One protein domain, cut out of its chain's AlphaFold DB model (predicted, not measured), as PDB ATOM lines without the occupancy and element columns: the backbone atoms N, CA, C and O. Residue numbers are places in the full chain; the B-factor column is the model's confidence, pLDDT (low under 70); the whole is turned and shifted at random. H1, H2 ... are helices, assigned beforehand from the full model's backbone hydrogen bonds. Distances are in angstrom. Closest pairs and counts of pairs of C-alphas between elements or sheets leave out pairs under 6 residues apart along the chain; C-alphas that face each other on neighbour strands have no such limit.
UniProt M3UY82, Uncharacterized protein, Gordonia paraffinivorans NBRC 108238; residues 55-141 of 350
ATOM      1  N   GLN A  55      90.324 113.987 104.664       72.38
ATOM      2  CA  GLN A  55      91.226 113.229 105.523       72.38
ATOM      3  C   GLN A  55      92.692 113.680 105.393       72.38
ATOM      4  O   GLN A  55      93.358 113.882 106.405       72.38
ATOM      5  N   ASP A  56      93.178 113.924 104.174       80.25
ATOM      6  CA  ASP A  56      94.526 114.454 103.930       80.25
ATOM      7  C   ASP A  56      94.695 115.876 104.468       80.25
ATOM      8  O   ASP A  56      95.774 116.250 104.927       80.25
ATOM      9  N   ARG A  57      93.635 116.690 104.423       79.38
ATOM     10  CA  ARG A  57      93.652 118.038 105.006       79.38
ATOM     11  C   ARG A  57      93.754 117.995 106.526       79.38
ATOM     12  O   ARG A  57      94.587 118.707 107.071       79.38
ATOM     13  N   ALA A  58      92.967 117.144 107.185       78.75
ATOM     14  CA  ALA A  58      93.044 116.963 108.633       78.75
ATOM     15  C   ALA A  58      94.430 116.465 109.069       78.75
ATOM     16  O   ALA A  58      95.019 117.043 109.977       78.75
ATOM     17  N   ARG A  59      94.993 115.474 108.363       83.31
ATOM     18  CA  ARG A  59      96.348 114.962 108.630       83.31
ATOM     19  C   ARG A  59      97.421 116.034 108.499       83.31
ATOM     20  O   ARG A  59      98.192 116.221 109.424       83.31
ATOM     21  N   ARG A  60      97.404 116.833 107.426       84.69
ATOM     22  CA  ARG A  60      98.364 117.943 107.261       84.69
ATOM     23  C   ARG A  60      98.275 118.977 108.379       84.69
ATOM     24  O   ARG A  60      99.296 119.548 108.756       84.69
ATOM     25  N   THR A  61      97.071 119.247 108.882       81.88
ATOM     26  CA  THR A  61      96.893 120.140 110.029       81.88
ATOM     27  C   THR A  61      97.502 119.525 111.290       81.88
ATOM     28  O   THR A  61      98.245 120.218 111.979       81.88
ATOM     29  N   ILE A  62      97.265 118.237 111.560       82.94
ATOM     30  CA  ILE A  62      97.856 117.516 112.703       82.94
ATOM     31  C   ILE A  62      99.388 117.485 112.592       82.94
ATOM     32  O   ILE A  62     100.065 117.953 113.505       82.94
ATOM     33  N   ASP A  63      99.927 117.053 111.449       83.62
ATOM     34  CA  ASP A  63     101.367 116.992 111.164       83.62
ATOM     35  C   ASP A  63     102.035 118.358 111.338       83.62
ATOM     36  O   ASP A  63     103.115 118.479 111.919       83.62
ATOM     37  N   GLY A  64     101.384 119.417 110.846       82.12
ATOM     38  CA  GLY A  64     101.875 120.784 110.966       82.12
ATOM     39  C   GLY A  64     101.874 121.297 112.406       82.12
ATOM     40  O   GLY A  64     102.731 122.099 112.767       82.12
ATOM     41  N   LEU A  65     100.933 120.862 113.244       80.62
ATOM     42  CA  LEU A  65     100.875 121.239 114.660       80.62
ATOM     43  C   LEU A  65     101.868 120.441 115.509       80.62
ATOM     44  O   LEU A  65     102.542 121.024 116.362       80.62
ATOM     45  N   HIS A  66     102.019 119.150 115.215       81.69
ATOM     46  CA  HIS A  66     103.003 118.261 115.830       81.69
ATOM     47  C   HIS A  66     104.438 118.693 115.509       81.69
ATOM     48  O   HIS A  66     105.236 118.921 116.415       81.69
ATOM     49  N   SER A  67     104.734 118.972 114.234       81.56
ATOM     50  CA  SER A  67     106.057 119.450 113.790       81.56
ATOM     51  C   SER A  67     106.462 120.786 114.423       81.56
ATOM     52  O   SER A  67     107.648 121.098 114.522       81.56
ATOM     53  N   ARG A  68     105.482 121.599 114.844       79.50
ATOM     54  CA  ARG A  68     105.697 122.877 115.542       79.50
ATOM     55  C   ARG A  68     105.793 122.724 117.065       79.50
ATOM     56  O   ARG A  68     106.009 123.723 117.744       79.50
ATOM     57  N   GLY A  69     105.628 121.512 117.597       75.19
ATOM     58  CA  GLY A  69     105.625 121.233 119.035       75.19
ATOM     59  C   GLY A  69     104.412 121.798 119.779       75.19
ATOM     60  O   GLY A  69     104.446 121.899 121.001       75.19
ATOM     61  N   LEU A  70     103.356 122.200 119.061       72.25
ATOM     62  CA  LEU A  70     102.123 122.745 119.644       72.25
ATOM     63  C   LEU A  70     101.119 121.648 120.017       72.25
ATOM     64  O   LEU A  70     100.177 121.912 120.758       72.25
ATOM     65  N   LEU A  71     101.314 120.439 119.487       74.69
ATOM     66  CA  LEU A  71     100.519 119.258 119.789       74.69
ATOM     67  C   LEU A  71     101.455 118.158 120.317       74.69
ATOM     68  O   LEU A  71     102.403 117.807 119.612       74.69
ATOM     69  N   PRO A  72     101.236 117.625 121.531       75.94
ATOM     70  CA  PRO A  72     102.056 116.541 122.066       75.94
ATOM     71  C   PRO A  72     101.799 115.224 121.314       75.94
ATOM     72  O   PRO A  72     100.715 115.034 120.764       75.94
ATOM     73  N   ASP A  73     102.765 114.295 121.338       74.62
ATOM     74  CA  ASP A  73     102.716 113.018 120.593       74.62
ATOM     75  C   ASP A  73     101.396 112.254 120.804       74.62
ATOM     76  O   ASP A  73     100.712 111.896 119.850       74.62
ATOM     77  N   HIS A  74     100.971 112.106 122.062       72.56
ATOM     78  CA  HIS A  74      99.713 111.436 122.406       72.56
ATOM     79  C   HIS A  74      98.465 112.167 121.872       72.56
ATOM     80  O   HIS A  74      97.452 111.536 121.577       72.56
ATOM     81  N   GLY A  75      98.521 113.497 121.750       70.25
ATOM     82  CA  GLY A  75      97.438 114.313 121.199       70.25
ATOM     83  C   GLY A  75      97.351 114.201 119.678       70.25
ATOM     84  O   GLY A  75      96.252 114.172 119.130       70.25
ATOM     85  N   ALA A  76      98.497 114.079 119.001       75.75
ATOM     86  CA  ALA A  76      98.560 113.819 117.565       75.75
ATOM     87  C   ALA A  76      97.992 112.435 117.221       75.75
ATOM     88  O   ALA A  76      97.114 112.337 116.364       75.75
ATOM     89  N   GLU A  77      98.406 111.391 117.946       77.06
ATOM     90  CA  GLU A  77      97.905 110.021 117.760       77.06
ATOM     91  C   GLU A  77      96.384 109.929 117.967       77.06
ATOM     92  O   GLU A  77      95.667 109.375 117.129       77.06
ATOM     93  N   ALA A  78      95.868 110.535 119.043       74.25
ATOM     94  CA  ALA A  78      94.434 110.565 119.317       74.25
ATOM     95  C   ALA A  78      93.651 111.338 118.239       74.25
ATOM     96  O   ALA A  78      92.587 110.891 117.803       74.25
ATOM     97  N   ALA A  79      94.178 112.476 117.771       73.44
ATOM     98  CA  ALA A  79      93.554 113.266 116.711       73.44
ATOM     99  C   ALA A  79      93.527 112.514 115.370       73.44
ATOM    100  O   ALA A  79      92.527 112.576 114.653       73.44
ATOM    101  N   GLU A  80      94.578 111.760 115.035       80.44
ATOM    102  CA  GLU A  80      94.611 110.922 113.834       80.44
ATOM    103  C   GLU A  80      93.632 109.749 113.905       80.44
ATOM    104  O   GLU A  80      92.931 109.466 112.926       80.44
ATOM    105  N   GLU A  81      93.548 109.079 115.054       80.00
ATOM    106  CA  GLU A  81      92.594 107.995 115.290       80.00
ATOM    107  C   GLU A  81      91.149 108.500 115.146       80.00
ATOM    108  O   GLU A  81      90.325 107.878 114.462       80.00
ATOM    109  N   LEU A  82      90.853 109.665 115.732       75.81
ATOM    110  CA  LEU A  82      89.545 110.313 115.657       75.81
ATOM    111  C   LEU A  82      89.217 110.751 114.222       75.81
ATOM    112  O   LEU A  82      88.127 110.462 113.716       75.81
ATOM    113  N   ALA A  83      90.181 111.364 113.526       79.06
ATOM    114  CA  ALA A  83      90.061 111.720 112.116       79.06
ATOM    115  C   ALA A  83      89.845 110.482 111.234       79.06
ATOM    116  O   ALA A  83      89.148 110.554 110.225       79.06
ATOM    117  N   GLY A  84      90.395 109.320 111.585       75.06
ATOM    118  CA  GLY A  84      90.138 108.070 110.871       75.06
ATOM    119  C   GLY A  84      88.676 107.622 110.961       75.06
ATOM    120  O   GLY A  84      88.113 107.162 109.964       75.06
ATOM    121  N   ARG A  85      88.047 107.803 112.125       73.75
ATOM    122  CA  ARG A  85      86.726 107.243 112.453       73.75
ATOM    123  C   ARG A  85      85.550 108.114 112.043       73.75
ATOM    124  O   ARG A  85      84.559 107.578 111.554       73.75
ATOM    125  N   ASP A  86      85.650 109.424 112.235       77.19
ATOM    126  CA  ASP A  86      84.513 110.327 112.073       77.19
ATOM    127  C   ASP A  86      84.807 111.451 111.073       77.19
ATOM    128  O   ASP A  86      85.865 112.080 111.073       77.19
ATOM    129  N   ARG A  87      83.837 111.714 110.194       75.12
ATOM    130  CA  ARG A  87      83.878 112.845 109.266       75.12
ATOM    131  C   ARG A  87      83.772 114.170 110.017       75.12
ATOM    132  O   ARG A  87      84.438 115.125 109.633       75.12
ATOM    133  N   LEU A  88      82.956 114.215 111.065       72.00
ATOM    134  CA  LEU A  88      82.736 115.418 111.857       72.00
ATOM    135  C   LEU A  88      84.016 115.814 112.602       72.00
ATOM    136  O   LEU A  88      84.415 116.974 112.557       72.00
ATOM    137  N   ALA A  89      84.735 114.829 113.146       66.88
ATOM    138  CA  ALA A  89      86.069 115.010 113.711       66.88
ATOM    139  C   ALA A  89      87.084 115.602 112.716       66.88
ATOM    140  O   ALA A  89      87.859 116.475 113.089       66.88
ATOM    141  N   ARG A  90      87.078 115.189 111.438       77.88
ATOM    142  CA  ARG A  90      87.979 115.765 110.412       77.88
ATOM    143  C   ARG A  90      87.707 117.248 110.201       77.88
ATOM    144  O   ARG A  90      88.630 118.060 110.216       77.88
ATOM    145  N   ASP A  91      86.437 117.593 110.012       76.31
ATOM    146  CA  ASP A  91      86.022 118.977 109.797       76.31
ATOM    147  C   ASP A  91      86.334 119.826 111.047       76.31
ATOM    148  O   ASP A  91      86.833 120.945 110.926       76.31
ATOM    149  N   TRP A  92      86.173 119.251 112.243       74.25
ATOM    150  CA  TRP A  92      86.524 119.859 113.527       74.25
ATOM    151  C   TRP A  92      88.031 120.125 113.669       74.25
ATOM    152  O   TRP A  92      88.425 121.268 113.897       74.25
ATOM    153  N   ILE A  93      88.882 119.122 113.426       78.44
ATOM    154  CA  ILE A  93      90.351 119.228 113.499       78.44
ATOM    155  C   ILE A  93      90.876 120.285 112.522       78.44
ATOM    156  O   ILE A  93      91.723 121.104 112.881       78.44
ATOM    157  N   THR A  94      90.354 120.318 111.293       83.44
ATOM    158  CA  THR A  94      90.788 121.318 110.301       83.44
ATOM    159  C   THR A  94      90.394 122.746 110.673       83.44
ATOM    160  O   THR A  94      91.093 123.681 110.290       83.44
ATOM    161  N   ALA A  95      89.290 122.929 111.400       79.62
ATOM    162  CA  ALA A  95      88.798 124.245 111.784       79.62
ATOM    163  C   ALA A  95      89.407 124.742 113.109       79.62
ATOM    164  O   ALA A  95      89.799 125.906 113.183       79.62
ATOM    165  N   ALA A  96      89.541 123.878 114.122       76.81
ATOM    166  CA  ALA A  96      90.198 124.199 115.397       76.81
ATOM    167  C   ALA A  96      91.724 124.308 115.288       76.81
ATOM    168  O   ALA A  96      92.335 125.033 116.072       76.81
ATOM    169  N   GLY A  97      92.341 123.598 114.339       77.38
ATOM    170  CA  GLY A  97      93.784 123.634 114.100       77.38
ATOM    171  C   GLY A  97      94.260 124.781 113.200       77.38
ATOM    172  O   GLY A  97      95.446 124.847 112.887       77.38
ATOM    173  N   ASP A  98      93.364 125.669 112.750       83.62
ATOM    174  CA  ASP A  98      93.722 126.815 111.910       83.62
ATOM    175  C   ASP A  98      94.442 127.901 112.743       83.62
ATOM    176  O   ASP A  98      93.947 128.379 113.772       83.62
ATOM    177  N   ASP A  99      95.617 128.339 112.285       80.25
ATOM    178  CA  ASP A  99      96.403 129.385 112.950       80.25
ATOM    179  C   ASP A  99      95.652 130.729 112.997       80.25
ATOM    180  O   ASP A  99      95.817 131.519 113.933       80.25
ATOM    181  N   ALA A 100      94.813 131.017 111.994       81.56
ATOM    182  CA  ALA A 100      93.972 132.209 111.989       81.56
ATOM    183  C   ALA A 100      92.872 132.116 113.056       81.56
ATOM    184  O   ALA A 100      92.541 133.123 113.685       81.56
ATOM    185  N   TYR A 101      92.355 130.913 113.318       81.88
ATOM    186  CA  TYR A 101      91.391 130.692 114.390       81.88
ATOM    187  C   TYR A 101      92.028 130.881 115.770       81.88
ATOM    188  O   TYR A 101      91.497 131.622 116.597       81.88
ATOM    189  N   THR A 102      93.212 130.309 115.988       79.69
ATOM    190  CA  THR A 102      93.952 130.432 117.256       79.69
ATOM    191  C   THR A 102      94.262 131.894 117.595       79.69
ATOM    192  O   THR A 102      94.057 132.338 118.727       79.69
ATOM    193  N   ARG A 103      94.675 132.697 116.603       81.81
ATOM    194  CA  ARG A 103      94.892 134.146 116.777       81.81
ATOM    195  C   ARG A 103      93.600 134.910 117.061       81.81
ATOM    196  O   ARG A 103      93.589 135.780 117.934       81.81
ATOM    197  N   ALA A 104      92.517 134.592 116.348       80.62
ATOM    198  CA  ALA A 104      91.206 135.199 116.578       80.62
ATOM    199  C   ALA A 104      90.707 134.926 118.006       80.62
ATOM    200  O   ALA A 104      90.240 135.842 118.687       80.62
ATOM    201  N   PHE A 105      90.870 133.683 118.466       78.62
ATOM    202  CA  PHE A 105      90.518 133.227 119.806       78.62
ATOM    203  C   PHE A 105      91.383 133.890 120.886       78.62
ATOM    204  O   PHE A 105      90.852 134.386 121.875       78.62
ATOM    205  N   GLY A 106      92.698 134.011 120.673       77.69
ATOM    206  CA  GLY A 106      93.593 134.722 121.593       77.69
ATOM    207  C   GLY A 106      93.225 136.201 121.776       77.69
ATOM    208  O   GLY A 106      93.216 136.706 122.897       77.69
ATOM    209  N   LYS A 107      92.833 136.895 120.696       81.56
ATOM    210  CA  LYS A 107      92.334 138.284 120.769       81.56
ATOM    211  C   LYS A 107      91.025 138.398 121.551       81.56
ATOM    212  O   LYS A 107      90.796 139.412 122.203       81.56
ATOM    213  N   LEU A 108      90.185 137.369 121.482       78.69
ATOM    214  CA  LEU A 108      88.923 137.297 122.207       78.69
ATOM    215  C   LEU A 108      89.123 136.983 123.697       78.69
ATOM    216  O   LEU A 108      88.426 137.549 124.531       78.69
ATOM    217  N   LEU A 109      90.102 136.141 124.039       75.44
ATOM    218  CA  LEU A 109      90.503 135.903 125.430       75.44
ATOM    219  C   LEU A 109      91.095 137.160 126.081       75.44
ATOM    220  O   LEU A 109      90.809 137.438 127.242       75.44
ATOM    221  N   ALA A 110      91.900 137.924 125.337       76.44
ATOM    222  CA  ALA A 110      92.507 139.157 125.835       76.44
ATOM    223  C   ALA A 110      91.486 140.290 126.047       76.44
ATOM    224  O   ALA A 110      91.646 141.099 126.959       76.44
ATOM    225  N   ASP A 111      90.450 140.368 125.207       76.75
ATOM    226  CA  ASP A 111      89.383 141.364 125.309       76.75
ATOM    227  C   ASP A 111      88.025 140.729 124.947       76.75
ATOM    228  O   ASP A 111      87.639 140.701 123.771       76.75
ATOM    229  N   PRO A 112      87.280 140.221 125.947       73.44
ATOM    230  CA  PRO A 112      86.039 139.485 125.714       73.44
ATOM    231  C   PRO A 112      84.925 140.303 125.057       73.44
ATOM    232  O   PRO A 112      83.997 139.723 124.496       73.44
ATOM    233  N   GLN A 113      84.974 141.638 125.141       71.81
ATOM    234  CA  GLN A 113      83.918 142.502 124.606       71.81
ATOM    235  C   GLN A 113      84.281 143.129 123.264       71.81
ATOM    236  O   GLN A 113      83.400 143.259 122.421       71.81
ATOM    237  N   LEU A 114      85.547 143.483 123.027       76.56
ATOM    238  CA  LEU A 114      85.968 144.181 121.803       76.56
ATOM    239  C   LEU A 114      86.924 143.366 120.924       76.56
ATOM    240  O   LEU A 114      87.280 143.814 119.833       76.56
ATOM    241  N   GLY A 115      87.327 142.165 121.346       73.38
ATOM    242  CA  GLY A 115      88.270 141.319 120.609       73.38
ATOM    243  C   GLY A 115      87.830 141.025 119.171       73.38
ATOM    244  O   GLY A 115      88.657 141.046 118.259       73.38
ATOM    245  N   HIS A 116      86.520 140.875 118.948       73.69
ATOM    246  CA  HIS A 116      85.932 140.639 117.627       73.69
ATOM    247  C   HIS A 116      86.089 141.815 116.646       73.69
ATOM    248  O   HIS A 116      86.066 141.616 115.434       73.69
ATOM    249  N   MET A 117      86.298 143.040 117.143       78.88
ATOM    250  CA  MET A 117      86.543 144.220 116.303       78.88
ATOM    251  C   MET A 117      87.997 144.314 115.819       78.88
ATOM    252  O   MET A 117      88.291 145.060 114.889       78.88
ATOM    253  N   ARG A 118      88.923 143.570 116.441       79.75
ATOM    254  CA  ARG A 118      90.363 143.572 116.111       79.75
ATOM    255  C   ARG A 118      90.769 142.430 115.172       79.75
ATOM    256  O   ARG A 118      91.967 142.193 114.967       79.75
ATOM    257  N   TRP A 119      89.797 141.688 114.649       84.38
ATOM    258  CA  TRP A 119      90.048 140.582 113.737       84.38
ATOM    259  C   TRP A 119      90.431 141.074 112.349       84.38
ATOM    260  O   TRP A 119      89.832 141.999 111.799       84.38
ATOM    261  N   THR A 120      91.424 140.416 111.759       87.75
ATOM    262  CA  THR A 120      91.666 140.541 110.322       87.75
ATOM    263  C   THR A 120      90.568 139.810 109.547       87.75
ATOM    264  O   THR A 120      89.827 138.991 110.093       87.75
ATOM    265  N   GLN A 121      90.453 140.082 108.247       82.94
ATOM    266  CA  GLN A 121      89.449 139.422 107.411       82.94
ATOM    267  C   GLN A 121      89.618 137.892 107.400       82.94
ATOM    268  O   GLN A 121      88.624 137.170 107.452       82.94
ATOM    269  N   GLU A 122      90.860 137.407 107.412       83.75
ATOM    270  CA  GLU A 122      91.194 135.982 107.512       83.75
ATOM    271  C   GLU A 122      90.727 135.380 108.846       83.75
ATOM    272  O   GLU A 122      89.995 134.390 108.858       83.75
ATOM    273  N   GLU A 123      91.054 136.028 109.968       84.25
ATOM    274  CA  GLU A 123      90.650 135.617 111.321       84.25
ATOM    275  C   GLU A 123      89.119 135.575 111.467       84.25
ATOM    276  O   GLU A 123      88.560 134.599 111.970       84.25
ATOM    277  N   ALA A 124      88.419 136.580 110.932       82.50
ATOM    278  CA  ALA A 124      86.960 136.628 110.934       82.50
ATOM    279  C   ALA A 124      86.324 135.534 110.054       82.50
ATOM    280  O   ALA A 124      85.204 135.096 110.321       82.50
ATOM    281  N   THR A 125      86.982 135.099 108.972       83.56
ATOM    282  CA  THR A 125      86.494 133.966 108.160       83.56
ATOM    283  C   THR A 125      86.736 132.619 108.831       83.56
ATOM    284  O   THR A 125      85.849 131.766 108.790       83.56
ATOM    285  N   ALA A 126      87.887 132.439 109.484       80.19
ATOM    286  CA  ALA A 126      88.198 131.232 110.244       80.19
ATOM    287  C   ALA A 126      87.233 131.066 111.428       80.19
ATOM    288  O   ALA A 126      86.653 129.997 111.611       80.19
ATOM    289  N   TYR A 127      86.959 132.153 112.154       82.69
ATOM    290  CA  TYR A 127      85.996 132.156 113.251       82.69
ATOM    291  C   TYR A 127      84.574 131.791 112.787       82.69
ATOM    292  O   TYR A 127      83.947 130.908 113.367       82.69
ATOM    293  N   ARG A 128      84.089 132.386 111.685       83.38
ATOM    294  CA  ARG A 128      82.774 132.046 111.103       83.38
ATOM    295  C   ARG A 128      82.679 130.593 110.636       83.38
ATOM    296  O   ARG A 128      81.616 129.989 110.735       83.38
ATOM    297  N   ARG A 129      83.776 130.015 110.132       78.88
ATOM    298  CA  ARG A 129      83.828 128.594 109.750       78.88
ATOM    299  C   ARG A 129      83.619 127.700 110.972       78.88
ATOM    300  O   ARG A 129      82.800 126.787 110.915       78.88
ATOM    301  N   VAL A 130      84.305 127.997 112.072       79.81
ATOM    302  CA  VAL A 130      84.149 127.266 113.335       79.81
ATOM    303  C   VAL A 130      82.741 127.428 113.911       79.81
ATOM    304  O   VAL A 130      82.131 126.444 114.320       79.81
ATOM    305  N   GLU A 131      82.190 128.640 113.881       78.12
ATOM    306  CA  GLU A 131      80.814 128.909 114.311       78.12
ATOM    307  C   GLU A 131      79.797 128.098 113.494       78.12
ATOM    308  O   GLU A 131      78.956 127.419 114.073       78.12
ATOM    309  N   SER A 132      79.955 128.034 112.167       75.19
ATOM    310  CA  SER A 132      79.070 127.237 111.303       75.19
ATOM    311  C   SER A 132      79.139 125.726 111.562       75.19
ATOM    312  O   SER A 132      78.119 125.040 111.484       75.19
ATOM    313  N   LEU A 133      80.321 125.197 111.898       72.38
ATOM    314  CA  LEU A 133      80.487 123.789 112.270       72.38
ATOM    315  C   LEU A 133      79.832 123.497 113.621       72.38
ATOM    316  O   LEU A 133      79.168 122.474 113.778       72.38
ATOM    317  N   ARG A 134      79.969 124.425 114.569       70.19
ATOM    318  CA  ARG A 134      79.348 124.336 115.888       70.19
ATOM    319  C   ARG A 134      77.825 124.441 115.830       70.19
ATOM    320  O   ARG A 134      77.145 123.714 116.545       70.19
ATOM    321  N   ASP A 135      77.272 125.322 115.007       65.38
ATOM    322  CA  ASP A 135      75.821 125.414 114.831       65.38
ATOM    323  C   ASP A 135      75.262 124.127 114.206       65.38
ATOM    324  O   ASP A 135      74.195 123.653 114.598       65.38
ATOM    325  N   GLY A 136      76.028 123.501 113.305       61.94
ATOM    326  CA  GLY A 136      75.717 122.187 112.741       61.94
ATOM    327  C   GLY A 136      75.703 121.057 113.777       61.94
ATOM    328  O   GLY A 136      74.784 120.239 113.763       61.94
ATOM    329  N   THR A 137      76.666 121.016 114.705       60.72
ATOM    330  CA  THR A 137      76.694 120.008 115.785       60.72
ATOM    331  C   THR A 137      75.651 120.272 116.866       60.72
ATOM    332  O   THR A 137      75.033 119.332 117.362       60.72
ATOM    333  N   ARG A 138      75.377 121.541 117.185       57.28
ATOM    334  CA  ARG A 138      74.297 121.939 118.101       57.28
ATOM    335  C   ARG A 138      72.924 121.558 117.579       57.28
ATOM    336  O   ARG A 138      72.116 121.063 118.349       57.28
ATOM    337  N   ALA A 139      72.669 121.708 116.281       53.03
ATOM    338  CA  ALA A 139      71.410 121.272 115.675       53.03
ATOM    339  C   ALA A 139      71.186 119.747 115.763       53.03
ATOM    340  O   ALA A 139      70.056 119.282 115.624       53.03
ATOM    341  N   MET A 140      72.246 118.966 116.003       52.78
ATOM    342  CA  MET A 140      72.184 117.517 116.222       52.78
ATOM    343  C   MET A 140      72.076 117.125 117.706       52.78
ATOM    344  O   MET A 140      71.846 115.953 118.002       52.78
ATOM    345  N   SER A 141      72.216 118.080 118.630       45.72
ATOM    346  CA  SER A 141      72.147 117.874 120.078       45.72
ATOM    347  C   SER A 141      70.863 118.493 120.641       45.72
ATOM    348  O   SER A 141      70.567 119.662 120.425       45.72
TER     349      SER A 141
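This is residues 55 to 141 of the 350 residues of an uncharacterized protein of Gordonia paraffinivorans NBRC 108238 (UniProt M3UY82). The longest helix, H6, joins two lobes: part of it packs on H3 of a three-helix bundle, H1, H2 and H3, and its first part packs on H4, with little H5 beside H4. The bundle is up and down, each helix running against the one before, though H3 is tilted steeply to the other two; residues 109 to 114 stick out of the other lobe. The printed part has 87 residues with six named helices, H1 to H6 in order, and no named strand: all helix, compact, with a radius of gyration of the C-alphas of 13.8 A and spans of 37 by 33 by 19 A.

Find C-alpha 121 at (89.449, 139.422, 107.411); from there H6, residues 121 to 138, runs 25.5 A to C-alpha 138 at (74.297, 121.939, 118.101). H3 is residues 87 to 96, 14.4 A; H4 is 99 to 110, 16.6 A; H5 is 115 to 118, 5.4 A. H1, residues 55 to 67, 18.1 A, begins at C-alpha 55 (91.226, 113.229, 105.523), and H2 is 73 to 85, 18.8 A.

Look first at H3, the hub: it touches H6 residues 126 to 133 alone, closest at the C-alphas of Ala 95 and Val 130, 5.8 A, opposite ways at a shallow tilt of 33 degrees, only just short of steep. H3 touches H1 at C-alphas 94 and 58, 5.2 A. H1 and H2 form a hairpin at 4 degrees, closest at C-alphas 62 and 76, 6.1 A; H2 and H3 form another, closest at C-alphas 83 and 90, 4.9 A. H4 touches H6 about perpendicular, 87 degrees, at C-alphas 100 and 123, 4.8 A, and touches H5 at C-alphas 108 and 115, 4.4 A. H1 and H6 are apart. In H1, H2, H3, H4 and H6 every O i to N i+4 pair is within hydrogen-bond range; H5 is too short for one.

The C-alphas farthest apart, those of Arg 85 and Leu 114, are 38.1 A apart. The printed part has no cut, and the five links are tight. Mean pLDDT of the printed part is 76.5; look for values under 70 at residue 89 and residues 135 to 141.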